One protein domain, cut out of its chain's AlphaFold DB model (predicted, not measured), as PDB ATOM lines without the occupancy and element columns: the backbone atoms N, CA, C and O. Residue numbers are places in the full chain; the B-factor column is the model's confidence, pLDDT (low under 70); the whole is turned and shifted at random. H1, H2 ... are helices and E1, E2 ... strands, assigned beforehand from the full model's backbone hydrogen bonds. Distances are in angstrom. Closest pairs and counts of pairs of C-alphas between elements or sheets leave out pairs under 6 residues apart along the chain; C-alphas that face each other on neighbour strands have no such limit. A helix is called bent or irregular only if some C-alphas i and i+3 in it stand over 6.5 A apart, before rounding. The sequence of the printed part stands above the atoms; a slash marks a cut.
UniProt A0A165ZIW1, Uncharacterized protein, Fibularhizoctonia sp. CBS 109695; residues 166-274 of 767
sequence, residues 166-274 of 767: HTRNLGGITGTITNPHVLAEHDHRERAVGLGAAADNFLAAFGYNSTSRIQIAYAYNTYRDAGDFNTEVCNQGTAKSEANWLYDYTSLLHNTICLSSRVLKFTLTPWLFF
ATOM      1  N   HIS A 166     285.781 249.583 340.069       81.94
ATOM      2  CA  HIS A 166     285.243 250.934 340.158       81.94
ATOM      3  C   HIS A 166     283.820 250.920 340.728       81.94
ATOM      4  O   HIS A 166     282.982 250.126 340.294       81.94
ATOM      5  N   THR A 167     283.541 251.818 341.668       79.44
ATOM      6  CA  THR A 167     282.174 252.202 342.028       79.44
ATOM      7  C   THR A 167     281.738 253.384 341.180       79.44
ATOM      8  O   THR A 167     282.530 254.274 340.859       79.44
ATOM      9  N   ARG A 168     280.464 253.376 340.798       86.06
ATOM     10  CA  ARG A 168     279.839 254.385 339.952       86.06
ATOM     11  C   ARG A 168     278.571 254.905 340.619       86.06
ATOM     12  O   ARG A 168     277.816 254.128 341.214       86.06
ATOM     13  N   ASN A 169     278.325 256.202 340.494       88.81
ATOM     14  CA  ASN A 169     276.966 256.726 340.511       88.81
ATOM     15  C   ASN A 169     276.511 256.936 339.057       88.81
ATOM     16  O   ASN A 169     277.230 256.590 338.120       88.81
ATOM     17  N   LEU A 170     275.312 257.479 338.857       85.31
ATOM     18  CA  LEU A 170     274.832 257.794 337.508       85.31
ATOM     19  C   LEU A 170     275.733 258.842 336.824       85.31
ATOM     20  O   LEU A 170     276.079 258.671 335.662       85.31
ATOM     21  N   GLY A 171     276.243 259.823 337.579       78.31
ATOM     22  CA  GLY A 171     277.202 260.837 337.118       78.31
ATOM     23  C   GLY A 171     278.644 260.357 336.869       78.31
ATOM     24  O   GLY A 171     279.524 261.196 336.684       78.31
ATOM     25  N   GLY A 172     278.915 259.046 336.867       81.31
ATOM     26  CA  GLY A 172     280.212 258.470 336.494       81.31
ATOM     27  C   GLY A 172     280.928 257.697 337.607       81.31
ATOM     28  O   GLY A 172     280.320 257.178 338.541       81.31
ATOM     29  N   ILE A 173     282.252 257.550 337.477       79.38
ATOM     30  CA  ILE A 173     283.083 256.796 338.430       79.38
ATOM     31  C   ILE A 173     283.295 257.630 339.699       79.38
ATOM     32  O   ILE A 173     283.969 258.654 339.672       79.38
ATOM     33  N   THR A 174     282.759 257.154 340.823       81.62
ATOM     34  CA  THR A 174     282.862 257.805 342.140       81.62
ATOM     35  C   THR A 174     284.021 257.292 342.988       81.62
ATOM     36  O   THR A 174     284.319 257.871 344.028       81.62
ATOM     37  N   GLY A 175     284.645 256.177 342.607       78.19
ATOM     38  CA  GLY A 175     285.757 255.605 343.359       78.19
ATOM     39  C   GLY A 175     286.266 254.285 342.791       78.19
ATOM     40  O   GLY A 175     285.712 253.729 341.841       78.19
ATOM     41  N   THR A 176     287.329 253.771 343.404       70.75
ATOM     42  CA  THR A 176     287.983 252.518 343.012       70.75
ATOM     43  C   THR A 176     288.216 251.671 344.257       70.75
ATOM     44  O   THR A 176     289.024 252.027 345.110       70.75
ATOM     45  N   ILE A 177     287.499 250.555 344.372       65.50
ATOM     46  CA  ILE A 177     287.648 249.598 345.468       65.50
ATOM     47  C   ILE A 177     288.707 248.570 345.070       65.50
ATOM     48  O   ILE A 177     288.592 247.903 344.041       65.50
ATOM     49  N   THR A 178     289.739 248.440 345.902       69.12
ATOM     50  CA  THR A 178     290.820 247.454 345.749       69.12
ATOM     51  C   THR A 178     290.552 246.166 346.531       69.12
ATOM     52  O   THR A 178     290.891 245.087 346.057       69.12
ATOM     53  N   ASN A 179     289.935 246.255 347.715       64.31
ATOM     54  CA  ASN A 179     289.731 245.116 348.613       64.31
ATOM     55  C   ASN A 179     288.300 244.535 348.498       64.31
ATOM     56  O   ASN A 179     287.339 245.223 348.859       64.31
ATOM     57  N   PRO A 180     288.126 243.269 348.065       54.41
ATOM     58  CA  PRO A 180     286.806 242.666 347.878       54.41
ATOM     59  C   PRO A 180     286.029 242.406 349.180       54.41
ATOM     60  O   PRO A 180     284.808 242.277 349.120       54.41
ATOM     61  N   HIS A 181     286.677 242.359 350.353       54.81
ATOM     62  CA  HIS A 181     285.969 242.137 351.623       54.81
ATOM     63  C   HIS A 181     285.058 243.312 352.014       54.81
ATOM     64  O   HIS A 181     283.978 243.088 352.554       54.81
ATOM     65  N   VAL A 182     285.434 244.548 351.661       56.28
ATOM     66  CA  VAL A 182     284.673 245.771 351.993       56.28
ATOM     67  C   VAL A 182     283.285 245.786 351.330       56.28
ATOM     68  O   VAL A 182     282.337 246.357 351.864       56.28
ATOM     69  N   LEU A 183     283.127 245.104 350.188       52.72
ATOM     70  CA  LEU A 183     281.842 244.984 349.492       52.72
ATOM     71  C   LEU A 183     280.838 244.071 350.217       52.72
ATOM     72  O   LEU A 183     279.633 244.260 350.061       52.72
ATOM     73  N   ALA A 184     281.306 243.092 350.999       54.12
ATOM     74  CA  ALA A 184     280.435 242.092 351.621       54.12
ATOM     75  C   ALA A 184     279.676 242.627 352.849       54.12
ATOM     76  O   ALA A 184     278.545 242.214 353.100       54.12
ATOM     77  N   GLU A 185     280.269 243.555 353.606       50.56
ATOM     78  CA  GLU A 185     279.641 244.095 354.821       50.56
ATOM     79  C   GLU A 185     278.590 245.176 354.519       50.56
ATOM     80  O   GLU A 185     277.606 245.299 355.252       50.56
ATOM     81  N   HIS A 186     278.743 245.918 353.415       51.56
ATOM     82  CA  HIS A 186     277.846 247.025 353.062       51.56
ATOM     83  C   HIS A 186     276.536 246.592 352.371       51.56
ATOM     84  O   HIS A 186     275.480 247.141 352.676       51.56
ATOM     85  N   ASP A 187     276.562 245.598 351.473       51.25
ATOM     86  CA  ASP A 187     275.402 245.231 350.624       51.25
ATOM     87  C   ASP A 187     274.350 244.360 351.367       51.25
ATOM     88  O   ASP A 187     273.339 243.948 350.801       51.25
ATOM     89  N   HIS A 188     274.560 244.056 352.658       48.00
ATOM     90  CA  HIS A 188     273.726 243.124 353.436       48.00
ATOM     91  C   HIS A 188     272.571 243.746 354.245       48.00
ATOM     92  O   HIS A 188     271.777 242.992 354.815       48.00
ATOM     93  N   ARG A 189     272.430 245.081 354.308       46.38
ATOM     94  CA  ARG A 189     271.393 245.740 355.138       46.38
ATOM     95  C   ARG A 189     270.221 246.380 354.382       46.38
ATOM     96  O   ARG A 189     269.181 246.592 355.000       46.38
ATOM     97  N   GLU A 190     270.318 246.606 353.073       48.56
ATOM     98  CA  GLU A 190     269.282 247.312 352.299       48.56
ATOM     99  C   GLU A 190     268.553 246.392 351.305       48.56
ATOM    100  O   GLU A 190     268.955 246.228 350.156       48.56
ATOM    101  N   ARG A 191     267.408 245.822 351.714       52.16
ATOM    102  CA  ARG A 191     266.447 245.211 350.771       52.16
ATOM    103  C   ARG A 191     265.596 246.288 350.092       52.16
ATOM    104  O   ARG A 191     264.398 246.395 350.350       52.16
ATOM    105  N   ALA A 192     266.233 247.090 349.248       47.78
ATOM    106  CA  ALA A 192     265.561 248.083 348.418       47.78
ATOM    107  C   ALA A 192     264.749 247.439 347.273       47.78
ATOM    108  O   ALA A 192     264.944 246.274 346.918       47.78
ATOM    109  N   VAL A 193     263.830 248.212 346.687       60.44
ATOM    110  CA  VAL A 193     263.003 247.789 345.546       60.44
ATOM    111  C   VAL A 193     263.823 247.900 344.258       60.44
ATOM    112  O   VAL A 193     264.003 248.990 343.723       60.44
ATOM    113  N   GLY A 194     264.351 246.766 343.793       78.12
ATOM    114  CA  GLY A 194     265.144 246.663 342.567       78.12
ATOM    115  C   GLY A 194     264.329 246.356 341.306       78.12
ATOM    116  O   GLY A 194     263.135 246.051 341.361       78.12
ATOM    117  N   LEU A 195     265.009 246.377 340.158       88.62
ATOM    118  CA  LEU A 195     264.468 246.040 338.831       88.62
ATOM    119  C   LEU A 195     264.283 244.527 338.618       88.62
ATOM    120  O   LEU A 195     263.792 244.088 337.576       88.62
ATOM    121  N   GLY A 196     264.669 243.721 339.606       90.06
ATOM    122  CA  GLY A 196     264.653 242.271 339.566       90.06
ATOM    123  C   GLY A 196     266.080 241.744 339.504       90.06
ATOM    124  O   GLY A 196     266.911 242.252 338.754       90.06
ATOM    125  N   ALA A 197     266.351 240.684 340.270       87.31
ATOM    126  CA  ALA A 197     267.703 240.293 340.674       87.31
ATOM    127  C   ALA A 197     268.747 240.178 339.544       87.31
ATOM    128  O   ALA A 197     269.930 240.357 339.802       87.31
ATOM    129  N   ALA A 198     268.355 239.888 338.300       85.75
ATOM    130  CA  ALA A 198     269.284 239.862 337.171       85.75
ATOM    131  C   ALA A 198     269.714 241.267 336.694       85.75
ATOM    132  O   ALA A 198     270.895 241.467 336.420       85.75
ATOM    133  N   ALA A 199     268.798 242.239 336.655       89.88
ATOM    134  CA  ALA A 199     269.113 243.643 336.377       89.88
ATOM    135  C   ALA A 199     269.870 244.277 337.557       89.88
ATOM    136  O   ALA A 199     270.877 244.954 337.358       89.88
ATOM    137  N   ASP A 200     269.460 243.968 338.791       91.62
ATOM    138  CA  ASP A 200     270.137 244.446 340.002       91.62
ATOM    139  C   ASP A 200     271.581 243.909 340.099       91.62
ATOM    140  O   ASP A 200     272.497 244.652 340.457       91.62
ATOM    141  N   ASN A 201     271.804 242.644 339.708       89.00
ATOM    142  CA  ASN A 201     273.135 242.039 339.593       89.00
ATOM    143  C   ASN A 201     273.961 242.637 338.444       89.00
ATOM    144  O   ASN A 201     275.169 242.789 338.604       89.00
ATOM    145  N   PHE A 202     273.348 242.970 337.302       91.25
ATOM    146  CA  PHE A 202     274.036 243.655 336.200       91.25
ATOM    147  C   PHE A 202     274.550 245.023 336.660       91.25
ATOM    148  O   PHE A 202     275.748 245.290 336.587       91.25
ATOM    149  N   LEU A 203     273.674 245.850 337.236       92.81
ATOM    150  CA  LEU A 203     274.040 247.168 337.755       92.81
ATOM    151  C   LEU A 203     275.133 247.060 338.832       92.81
ATOM    152  O   LEU A 203     276.145 247.761 338.765       92.81
ATOM    153  N   ALA A 204     274.998 246.111 339.765       90.12
ATOM    154  CA  ALA A 204     276.019 245.842 340.775       90.12
ATOM    155  C   ALA A 204     277.348 245.338 340.178       90.12
ATOM    156  O   ALA A 204     278.410 245.654 340.718       90.12
ATOM    157  N   ALA A 205     277.340 244.579 339.077       87.75
ATOM    158  CA  ALA A 205     278.554 244.126 338.393       87.75
ATOM    159  C   ALA A 205     279.305 245.292 337.732       87.75
ATOM    160  O   ALA A 205     280.514 245.412 337.927       87.75
ATOM    161  N   PHE A 206     278.582 246.190 337.055       88.81
ATOM    162  CA  PHE A 206     279.120 247.406 336.422       88.81
ATOM    163  C   PHE A 206     279.488 248.522 337.422       88.81
ATOM    164  O   PHE A 206     280.063 249.538 337.033       88.81
ATOM    165  N   GLY A 207     279.225 248.313 338.718       92.06
ATOM    166  CA  GLY A 207     279.697 249.164 339.813       92.06
ATOM    167  C   GLY A 207     278.695 250.205 340.310       92.06
ATOM    168  O   GLY A 207     279.041 250.965 341.214       92.06
ATOM    169  N   TYR A 208     277.473 250.238 339.773       91.44
ATOM    170  CA  TYR A 208     276.427 251.172 340.194       91.44
ATOM    171  C   TYR A 208     276.037 250.957 341.670       91.44
ATOM    172  O   TYR A 208     275.687 249.848 342.085       91.44
ATOM    173  N   ASN A 209     276.089 252.028 342.467       92.81
ATOM    174  CA  ASN A 209     275.754 252.002 343.897       92.81
ATOM    175  C   ASN A 209     274.244 251.765 344.169       92.81
ATOM    176  O   ASN A 209     273.426 251.745 343.246       92.81
ATOM    177  N   SER A 210     273.850 251.533 345.433       88.25
ATOM    178  CA  SER A 210     272.439 251.277 345.796       88.25
ATOM    179  C   SER A 210     271.513 252.430 345.398       88.25
ATOM    180  O   SER A 210     270.475 252.177 344.789       88.25
ATOM    181  N   THR A 211     271.917 253.683 345.627       90.12
ATOM    182  CA  THR A 211     271.165 254.882 345.219       90.12
ATOM    183  C   THR A 211     270.874 254.897 343.718       90.12
ATOM    184  O   THR A 211     269.726 255.063 343.319       90.12
ATOM    185  N   SER A 212     271.881 254.616 342.886       93.12
ATOM    186  CA  SER A 212     271.746 254.559 341.423       93.12
ATOM    187  C   SER A 212     270.820 253.423 340.983       93.12
ATOM    188  O   SER A 212     269.960 253.623 340.129       93.12
ATOM    189  N   ARG A 213     270.938 252.238 341.609       94.12
ATOM    190  CA  ARG A 213     270.017 251.107 341.383       94.12
ATOM    191  C   ARG A 213     268.564 251.506 341.688       94.12
ATOM    192  O   ARG A 213     267.680 251.214 340.888       94.12
ATOM    193  N   ILE A 214     268.330 252.224 342.790       93.06
ATOM    194  CA  ILE A 214     267.007 252.734 343.185       93.06
ATOM    195  C   ILE A 214     266.499 253.817 342.217       93.06
ATOM    196  O   ILE A 214     265.325 253.798 341.863       93.06
ATOM    197  N   GLN A 215     267.352 254.733 341.753       94.19
ATOM    198  CA  GLN A 215     266.965 255.803 340.821       94.19
ATOM    199  C   GLN A 215     266.548 255.258 339.446       94.19
ATOM    200  O   GLN A 215     265.492 255.638 338.940       94.19
ATOM    201  N   ILE A 216     267.296 254.303 338.880       95.56
ATOM    202  CA  ILE A 216     266.906 253.629 337.626       95.56
ATOM    203  C   ILE A 216     265.618 252.811 337.844       95.56
ATOM    204  O   ILE A 216     264.720 252.827 336.999       95.56
ATOM    205  N   ALA A 217     265.472 252.139 338.995       95.81
ATOM    206  CA  ALA A 217     264.239 251.430 339.344       95.81
ATOM    207  C   ALA A 217     263.029 252.371 339.474       95.81
ATOM    208  O   ALA A 217     261.937 252.028 339.023       95.81
ATOM    209  N   TYR A 218     263.210 253.566 340.040       95.38
ATOM    210  CA  TYR A 218     262.176 254.595 340.115       95.38
ATOM    211  C   TYR A 218     261.789 255.088 338.718       95.38
ATOM    212  O   TYR A 218     260.616 255.011 338.358       95.38
ATOM    213  N   ALA A 219     262.766 255.484 337.893       96.25
ATOM    214  CA  ALA A 219     262.530 255.936 336.523       96.25
ATOM    215  C   ALA A 219     261.738 254.903 335.699       96.25
ATOM    216  O   ALA A 219     260.776 255.270 335.030       96.25
ATOM    217  N   TYR A 220     262.067 253.609 335.797       96.81
ATOM    218  CA  TYR A 220     261.348 252.546 335.077       96.81
ATOM    219  C   TYR A 220     259.895 252.348 335.549       96.81
ATOM    220  O   TYR A 220     259.038 251.939 334.771       96.81
ATOM    221  N   ASN A 221     259.594 252.622 336.823       94.25
ATOM    222  CA  ASN A 221     258.221 252.547 337.336       94.25
ATOM    223  C   ASN A 221     257.410 253.828 337.054       94.25
ATOM    224  O   ASN A 221     256.183 253.754 336.979       94.25
ATOM    225  N   THR A 222     258.074 254.977 336.886       96.38
ATOM    226  CA  THR A 222     257.444 256.268 336.563       96.38
ATOM    227  C   THR A 222     257.167 256.419 335.064       96.38
ATOM    228  O   THR A 222     256.059 256.802 334.682       96.38
ATOM    229  N   TYR A 223     258.134 256.094 334.203       96.56
ATOM    230  CA  TYR A 223     258.054 256.333 332.760       96.56
ATOM    231  C   TYR A 223     257.653 255.070 331.989       96.56
ATOM    232  O   TYR A 223     258.355 254.062 331.995       96.56
ATOM    233  N   ARG A 224     256.508 255.137 331.296       89.56
ATOM    234  CA  ARG A 224     255.973 254.050 330.448       89.56
ATOM    235  C   ARG A 224     256.482 254.049 329.008       89.56
ATOM    236  O   ARG A 224     256.157 253.116 328.274       89.56
ATOM    237  N   ASP A 225     257.195 255.091 328.597       96.00
ATOM    238  CA  ASP A 225     257.813 255.168 327.280       96.00
ATOM    239  C   ASP A 225     259.334 255.023 327.383       96.00
ATOM    240  O   ASP A 225     259.968 255.513 328.322       96.00
ATOM    241  N   ALA A 226     259.920 254.348 326.393       96.25
ATOM    242  CA  ALA A 226     261.359 254.138 326.328       96.25
ATOM    243  C   ALA A 226     262.119 255.461 326.136       96.25
ATOM    244  O   ALA A 226     263.226 255.601 326.648       96.25
ATOM    245  N   GLY A 227     261.558 256.431 325.408       96.88
ATOM    246  CA  GLY A 227     262.140 257.753 325.193       96.88
ATOM    247  C   GLY A 227     262.265 258.546 326.489       96.88
ATOM    248  O   GLY A 227     263.357 259.024 326.799       96.88
ATOM    249  N   ASP A 228     261.194 258.611 327.280       96.38
ATOM    250  CA  ASP A 228     261.178 259.308 328.573       96.38
ATOM    251  C   ASP A 228     262.137 258.650 329.577       96.38
ATOM    252  O   ASP A 228     263.001 259.321 330.145       96.38
ATOM    253  N   PHE A 229     262.065 257.319 329.726       97.62
ATOM    254  CA  PHE A 229     262.972 256.563 330.596       97.62
ATOM    255  C   PHE A 229     264.444 256.760 330.206       97.62
ATOM    256  O   PHE A 229     265.282 257.044 331.062       97.62
ATOM    257  N   ASN A 230     264.761 256.627 328.910       96.75
ATOM    258  CA  ASN A 230     266.112 256.867 328.409       96.75
ATOM    259  C   ASN A 230     266.555 258.300 328.702       96.75
ATOM    260  O   ASN A 230     267.703 258.497 329.076       96.75
ATOM    261  N   THR A 231     265.678 259.289 328.525       96.81
ATOM    262  CA  THR A 231     266.014 260.704 328.720       96.81
ATOM    263  C   THR A 231     266.341 260.989 330.182       96.81
ATOM    264  O   THR A 231     267.402 261.539 330.454       96.81
ATOM    265  N   GLU A 232     265.519 260.528 331.129       96.81
ATOM    266  CA  GLU A 232     265.807 260.647 332.565       96.81
ATOM    267  C   GLU A 232     267.143 259.980 332.936       96.81
ATOM    268  O   GLU A 232     268.026 260.602 333.527       96.81
ATOM    269  N   VAL A 233     267.327 258.716 332.548       95.56
ATOM    270  CA  VAL A 233     268.502 257.922 332.939       95.56
ATOM    271  C   VAL A 233     269.786 258.419 332.250       95.56
ATOM    272  O   VAL A 233     270.854 258.394 332.864       95.56
ATOM    273  N   CYS A 234     269.695 258.964 331.030       95.44
ATOM    274  CA  CYS A 234     270.813 259.646 330.365       95.44
ATOM    275  C   CYS A 234     271.133 261.007 330.996       95.44
ATOM    276  O   CYS A 234     272.308 261.320 331.171       95.44
ATOM    277  N   ASN A 235     270.123 261.798 331.378       93.69
ATOM    278  CA  ASN A 235     270.321 263.088 332.050       93.69
ATOM    279  C   ASN A 235     271.008 262.923 333.413       93.69
ATOM    280  O   ASN A 235     271.777 263.788 333.826       93.69
ATOM    281  N   GLN A 236     270.769 261.800 334.097       92.25
ATOM    282  CA  GLN A 236     271.467 261.453 335.337       92.25
ATOM    283  C   GLN A 236     272.891 260.900 335.095       92.25
ATOM    284  O   GLN A 236     273.669 260.845 336.045       92.25
ATOM    285  N   GLY A 237     273.253 260.557 333.848       89.12
ATOM    286  CA  GLY A 237     274.627 260.285 333.390       89.12
ATOM    287  C   GLY A 237     274.906 258.878 332.829       89.12
ATOM    288  O   GLY A 237     276.011 258.616 332.352       89.12
ATOM    289  N   THR A 238     273.927 257.967 332.821       91.75
ATOM    290  CA  THR A 238     274.089 256.623 332.234       91.75
ATOM    291  C   THR A 238     274.143 256.679 330.701       91.75
ATOM    292  O   THR A 238     273.419 257.433 330.055       91.75
ATOM    293  N   ALA A 239     274.977 255.839 330.080       92.50
ATOM    294  CA  ALA A 239     275.086 255.779 328.623       92.50
ATOM    295  C   ALA A 239     273.765 255.338 327.960       92.50
ATOM    296  O   ALA A 239     273.150 254.352 328.370       92.50
ATOM    297  N   LYS A 240     273.365 256.000 326.864       93.44
ATOM    298  CA  LYS A 240     272.102 255.723 326.149       93.44
ATOM    299  C   LYS A 240     271.951 254.268 325.685       93.44
ATOM    300  O   LYS A 240     270.834 253.763 325.611       93.44
ATOM    301  N   SER A 241     273.050 253.572 325.401       93.00
ATOM    302  CA  SER A 241     273.058 252.134 325.098       93.00
ATOM    303  C   SER A 241     272.738 251.263 326.321       93.00
ATOM    304  O   SER A 241     271.958 250.320 326.201       93.00
ATOM    305  N   GLU A 242     273.286 251.590 327.496       93.12
ATOM    306  CA  GLU A 242     272.973 250.911 328.762       93.12
ATOM    307  C   GLU A 242     271.521 251.178 329.183       93.12
ATOM    308  O   GLU A 242     270.822 250.242 329.563       93.12
ATOM    309  N   ALA A 243     271.035 252.417 329.041       95.62
ATOM    310  CA  ALA A 243     269.648 252.779 329.332       95.62
ATOM    311  C   ALA A 243     268.645 251.995 328.458       95.62
ATOM    312  O   ALA A 243     267.739 251.357 328.997       95.62
ATOM    313  N   ASN A 244     268.853 251.933 327.135       95.50
ATOM    314  CA  ASN A 244     267.992 251.140 326.247       95.50
ATOM    315  C   ASN A 244     268.012 249.653 326.624       95.50
ATOM    316  O   ASN A 244     266.955 249.035 326.747       95.50
ATOM    317  N   TRP A 245     269.199 249.087 326.874       95.12
ATOM    318  CA  TRP A 245     269.324 247.684 327.273       95.12
ATOM    319  C   TRP A 245     268.595 247.387 328.589       95.12
ATOM    320  O   TRP A 245     267.907 246.371 328.686       95.12
ATOM    321  N   LEU A 246     268.704 248.276 329.583       95.44
ATOM    322  CA  LEU A 246     267.993 248.148 330.854       95.44
ATOM    323  C   LEU A 246     266.477 248.143 330.632       95.44
ATOM    324  O   LEU A 246     265.819 247.239 331.138       95.44
ATOM    325  N   TYR A 247     265.945 249.083 329.840       96.62
ATOM    326  CA  TYR A 247     264.511 249.183 329.548       96.62
ATOM    327  C   TYR A 247     263.962 247.957 328.806       96.62
ATOM    328  O   TYR A 247     262.933 247.400 329.199       96.62
ATOM    329  N   ASP A 248     264.652 247.500 327.758       94.88
ATOM    330  CA  ASP A 248     264.258 246.315 326.990       94.88
ATOM    331  C   ASP A 248     264.317 245.048 327.852       94.88
ATOM    332  O   ASP A 248     263.411 244.209 327.814       94.88
ATOM    333  N   TYR A 249     265.361 244.910 328.674       94.62
ATOM    334  CA  TYR A 249     265.554 243.748 329.534       94.62
ATOM    335  C   TYR A 249     264.503 243.666 330.649       94.62
ATOM    336  O   TYR A 249     263.932 242.595 330.886       94.62
ATOM    337  N   THR A 250     264.192 244.783 331.310       93.19
ATOM    338  CA  THR A 250     263.163 244.836 332.360       93.19
ATOM    339  C   THR A 250     261.758 244.720 331.776       93.19
ATOM    340  O   THR A 250     260.933 244.003 332.347       93.19
ATOM    341  N   SER A 251     261.505 245.286 330.592       92.94
ATOM    342  CA  SER A 251     260.266 245.077 329.830       92.94
ATOM    343  C   SER A 251     260.076 243.606 329.451       92.94
ATOM    344  O   SER A 251     258.983 243.052 329.611       92.94
ATOM    345  N   LEU A 252     261.132 242.927 328.992       91.19
ATOM    346  CA  LEU A 252     261.101 241.500 328.669       91.19
ATOM    347  C   LEU A 252     260.887 240.637 329.922       91.19
ATOM    348  O   LEU A 252     260.090 239.694 329.887       91.19
ATOM    349  N   LEU A 253     261.535 240.965 331.044       87.00
ATOM    350  CA  LEU A 253     261.296 240.301 332.329       87.00
ATOM    351  C   LEU A 253     259.861 240.512 332.822       87.00
ATOM    352  O   LEU A 253     259.204 239.540 333.183       87.00
ATOM    353  N   HIS A 254     259.330 241.734 332.782       87.88
ATOM    354  CA  HIS A 254     257.959 242.017 333.207       87.88
ATOM    355  C   HIS A 254     256.951 241.230 332.355       87.88
ATOM    356  O   HIS A 254     256.112 240.502 332.887       87.88
ATOM    357  N   ASN A 255     257.098 241.267 331.026       83.94
ATOM    358  CA  ASN A 255     256.255 240.505 330.105       83.94
ATOM    359  C   ASN A 255     256.361 238.984 330.316       83.94
ATOM    360  O   ASN A 255     255.337 238.296 330.341       83.94
ATOM    361  N   THR A 256     257.564 238.437 330.519       78.50
ATOM    362  CA  THR A 256     257.748 236.991 330.758       78.50
ATOM    363  C   THR A 256     257.298 236.548 332.153       78.50
ATOM    364  O   THR A 256     256.788 235.433 332.290       78.50
ATOM    365  N   ILE A 257     257.368 237.406 333.175       79.31
ATOM    366  CA  ILE A 257     256.767 237.169 334.498       79.31
ATOM    367  C   ILE A 257     255.236 237.193 334.393       79.31
ATOM    368  O   ILE A 257     254.578 236.281 334.894       79.31
ATOM    369  N   CYS A 258     254.642 238.146 333.668       72.94
ATOM    370  CA  CYS A 258     253.200 238.162 333.404       72.94
ATOM    371  C   CYS A 258     252.735 236.922 332.617       72.94
ATOM    372  O   CYS A 258     251.745 236.292 332.994       72.94
ATOM    373  N   LEU A 259     253.453 236.530 331.558       62.34
ATOM    374  CA  LEU A 259     253.149 235.343 330.749       62.34
ATOM    375  C   LEU A 259     253.315 234.040 331.539       62.34
ATOM    376  O   LEU A 259     252.414 233.202 331.527       62.34
ATOM    377  N   SER A 260     254.418 233.868 332.269       58.16
ATOM    378  CA  SER A 260     254.635 232.674 333.094       58.16
ATOM    379  C   SER A 260     253.651 232.597 334.263       58.16
ATOM    380  O   SER A 260     253.128 231.518 334.522       58.16
ATOM    381  N   SER A 261     253.293 233.725 334.891       60.19
ATOM    382  CA  SER A 261     252.220 233.804 335.896       60.19
ATOM    383  C   SER A 261     250.876 233.346 335.321       60.19
ATOM    384  O   SER A 261     250.192 232.534 335.946       60.19
ATOM    385  N   ARG A 262     250.519 233.776 334.097       54.56
ATOM    386  CA  ARG A 262     249.327 233.287 333.377       54.56
ATOM    387  C   ARG A 262     249.406 231.772 333.129       54.56
ATOM    388  O   ARG A 262     248.490 231.051 333.518       54.56
ATOM    389  N   VAL A 263     250.504 231.261 332.566       58.50
ATOM    390  CA  VAL A 263     250.666 229.825 332.247       58.50
ATOM    391  C   VAL A 263     250.656 228.939 333.500       58.50
ATOM    392  O   VAL A 263     250.019 227.884 333.495       58.50
ATOM    393  N   LEU A 264     251.294 229.360 334.598       51.81
ATOM    394  CA  LEU A 264     251.266 228.623 335.867       51.81
ATOM    395  C   LEU A 264     249.838 228.553 336.431       51.81
ATOM    396  O   LEU A 264     249.381 227.477 336.822       51.81
ATOM    397  N   LYS A 265     249.109 229.679 336.407       51.44
ATOM    398  CA  LYS A 265     247.724 229.775 336.901       51.44
ATOM    399  C   LYS A 265     246.731 228.951 336.072       51.44
ATOM    400  O   LYS A 265     245.806 228.386 336.650       51.44
ATOM    401  N   PHE A 266     246.947 228.803 334.764       51.22
ATOM    402  CA  PHE A 266     246.114 227.939 333.915       51.22
ATOM    403  C   PHE A 266     246.412 226.435 334.052       51.22
ATOM    404  O   PHE A 266     245.555 225.622 333.717       51.22
ATOM    405  N   THR A 267     247.595 226.034 334.541       51.25
ATOM    406  CA  THR A 267     248.030 224.620 334.506       51.25
ATOM    407  C   THR A 267     248.131 223.934 335.869       51.25
ATOM    408  O   THR A 267     247.788 222.757 335.977       51.25
ATOM    409  N   LEU A 268     248.575 224.631 336.919       45.81
ATOM    410  CA  LEU A 268     248.801 224.030 338.242       45.81
ATOM    411  C   LEU A 268     247.597 224.153 339.185       45.81
ATOM    412  O   LEU A 268     247.357 223.252 339.989       45.81
ATOM    413  N   THR A 269     246.814 225.224 339.073       49.75
ATOM    414  CA  THR A 269     245.722 225.533 340.013       49.75
ATOM    415  C   THR A 269     244.617 224.461 340.046       49.75
ATOM    416  O   THR A 269     244.289 224.003 341.143       49.75
ATOM    417  N   PRO A 270     244.105 223.941 338.905       50.78
ATOM    418  CA  PRO A 270     243.110 222.858 338.916       50.78
ATOM    419  C   PRO A 270     243.630 221.560 339.558       50.78
ATOM    420  O   PRO A 270     242.877 220.819 340.190       50.78
ATOM    421  N   TRP A 271     244.933 221.290 339.430       51.75
ATOM    422  CA  TRP A 271     245.581 220.101 339.990       51.75
ATOM    423  C   TRP A 271     245.792 220.213 341.509       51.75
ATOM    424  O   TRP A 271     245.662 219.224 342.239       51.75
ATOM    425  N   LEU A 272     246.048 221.430 342.000       45.81
ATOM    426  CA  LEU A 272     246.137 221.725 343.429       45.81
ATOM    427  C   LEU A 272     244.763 221.608 344.113       45.81
ATOM    428  O   LEU A 272     244.649 220.977 345.162       45.81
ATOM    429  N   PHE A 273     243.698 222.119 343.486       52.44
ATOM    430  CA  PHE A 273     242.340 221.979 344.027       52.44
ATOM    431  C   PHE A 273     241.888 220.515 344.113       52.44
ATOM    432  O   PHE A 273     241.356 220.102 345.145       52.44
ATOM    433  N   PHE A 274     242.185 219.692 343.100       51.19
ATOM    434  CA  PHE A 274     241.857 218.260 343.127       51.19
ATOM    435  C   PHE A 274     242.588 217.488 344.244       51.19
ATOM    436  O   PHE A 274     242.074 216.489 344.748       51.19
TER     437      PHE A 274
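Overview. This is residues 166 to 274 of the 767 residues of an uncharacterized protein of Fibularhizoctonia sp. CBS 109695 (UniProt A0A165ZIW1). Three short helices, H2, H3 and H4, gather with the first part of the long helix H5 into a small body, and residues 255 to 274, the rest of H5 with H6 at its tip, stick out from it as a long arm. A two-stranded hairpin, E1 and E2, sits at the end of the body away from that arm, and residues 179 to 186, with H1, also stick out. The printed part has 109 residues, with two named strands followed by six named helices in the order E1 E2 H1 H2 H3 H4 H5 H6; the sheet, E1 - E2, is antiparallel and the class is mostly helix. The whole is loose, with a radius of gyration of the C-alphas of 17.2 A, and spans 57 by 37 by 18 A, the arm making much of the length.

Arrangement. E1, residues 166 to 169, and E2, residues 172 to 177, form an antiparallel hairpin at 145 degrees; N 167 and O 175 are 2.9 A apart and N 169 and O 172 3.0 A, both within hydrogen-bond range. H1, residues 181 to 186, touches no helix. H2, residues 197 to 206, has its closest C-alpha to E1 at Phe 206, 7.9 A from that of Arg 168. H3, residues 210 to 222, is close to H2 but not clearly touching, with the closest C-alphas, those of Leu 203 and Arg 213, 6.7 A apart. H4, residues 226 to 235, forms a helical hairpin with H3: they touch through residues 216 to 220 of H3 alone, the closest C-alphas being those of Ala 219 and Phe 229 at 6.0 A, at a shallow tilt of 31 degrees, opposite ways. H5, residues 240 to 267, forms a helical hairpin with H4 at a steep tilt of 44 degrees; its residues 240 to 247 alone touch H4, closest at the C-alphas of Asn 230 and Ala 243, 5.5 A apart. H5 only just touches H2, with 3 pairs of C-alphas within 8 A, through its residues 246 to 250 alone; the closest C-alphas are those of Ala 199 and Leu 246, 7.2 A apart. H6, residues 269 to 274, and H5 meet only through their link. Every O i to N i+4 pair is within hydrogen-bond range in H2, H3, H4, H5 and H6; in H1 0 of 2 are, beside 1 of 3 O i to N i+3 pairs.

Along the chain. E1 begins at C-alpha 166, (285.243, 250.934, 340.158), and E2 is 14.6 A long. H1 is neither bent nor irregular, but only just: C-alphas 182 and 185 are 6.0 A apart. H2 is 14.1 A long, H3 18.3 A and H4 13.9 A. H5 runs 40.2 A from C-alpha 240, (272.102, 255.723, 326.149), and H6 ends at C-alpha 274, (241.857, 218.260, 343.127).

Size, cuts and confidence. The two C-alphas farthest apart, those of Gly 175 and Phe 274, are 57.6 A apart. The printed part has no cut and no long link. Mean pLDDT of the printed part is 79.3, and residues 177 to 193 and 259 to 274 are under 70.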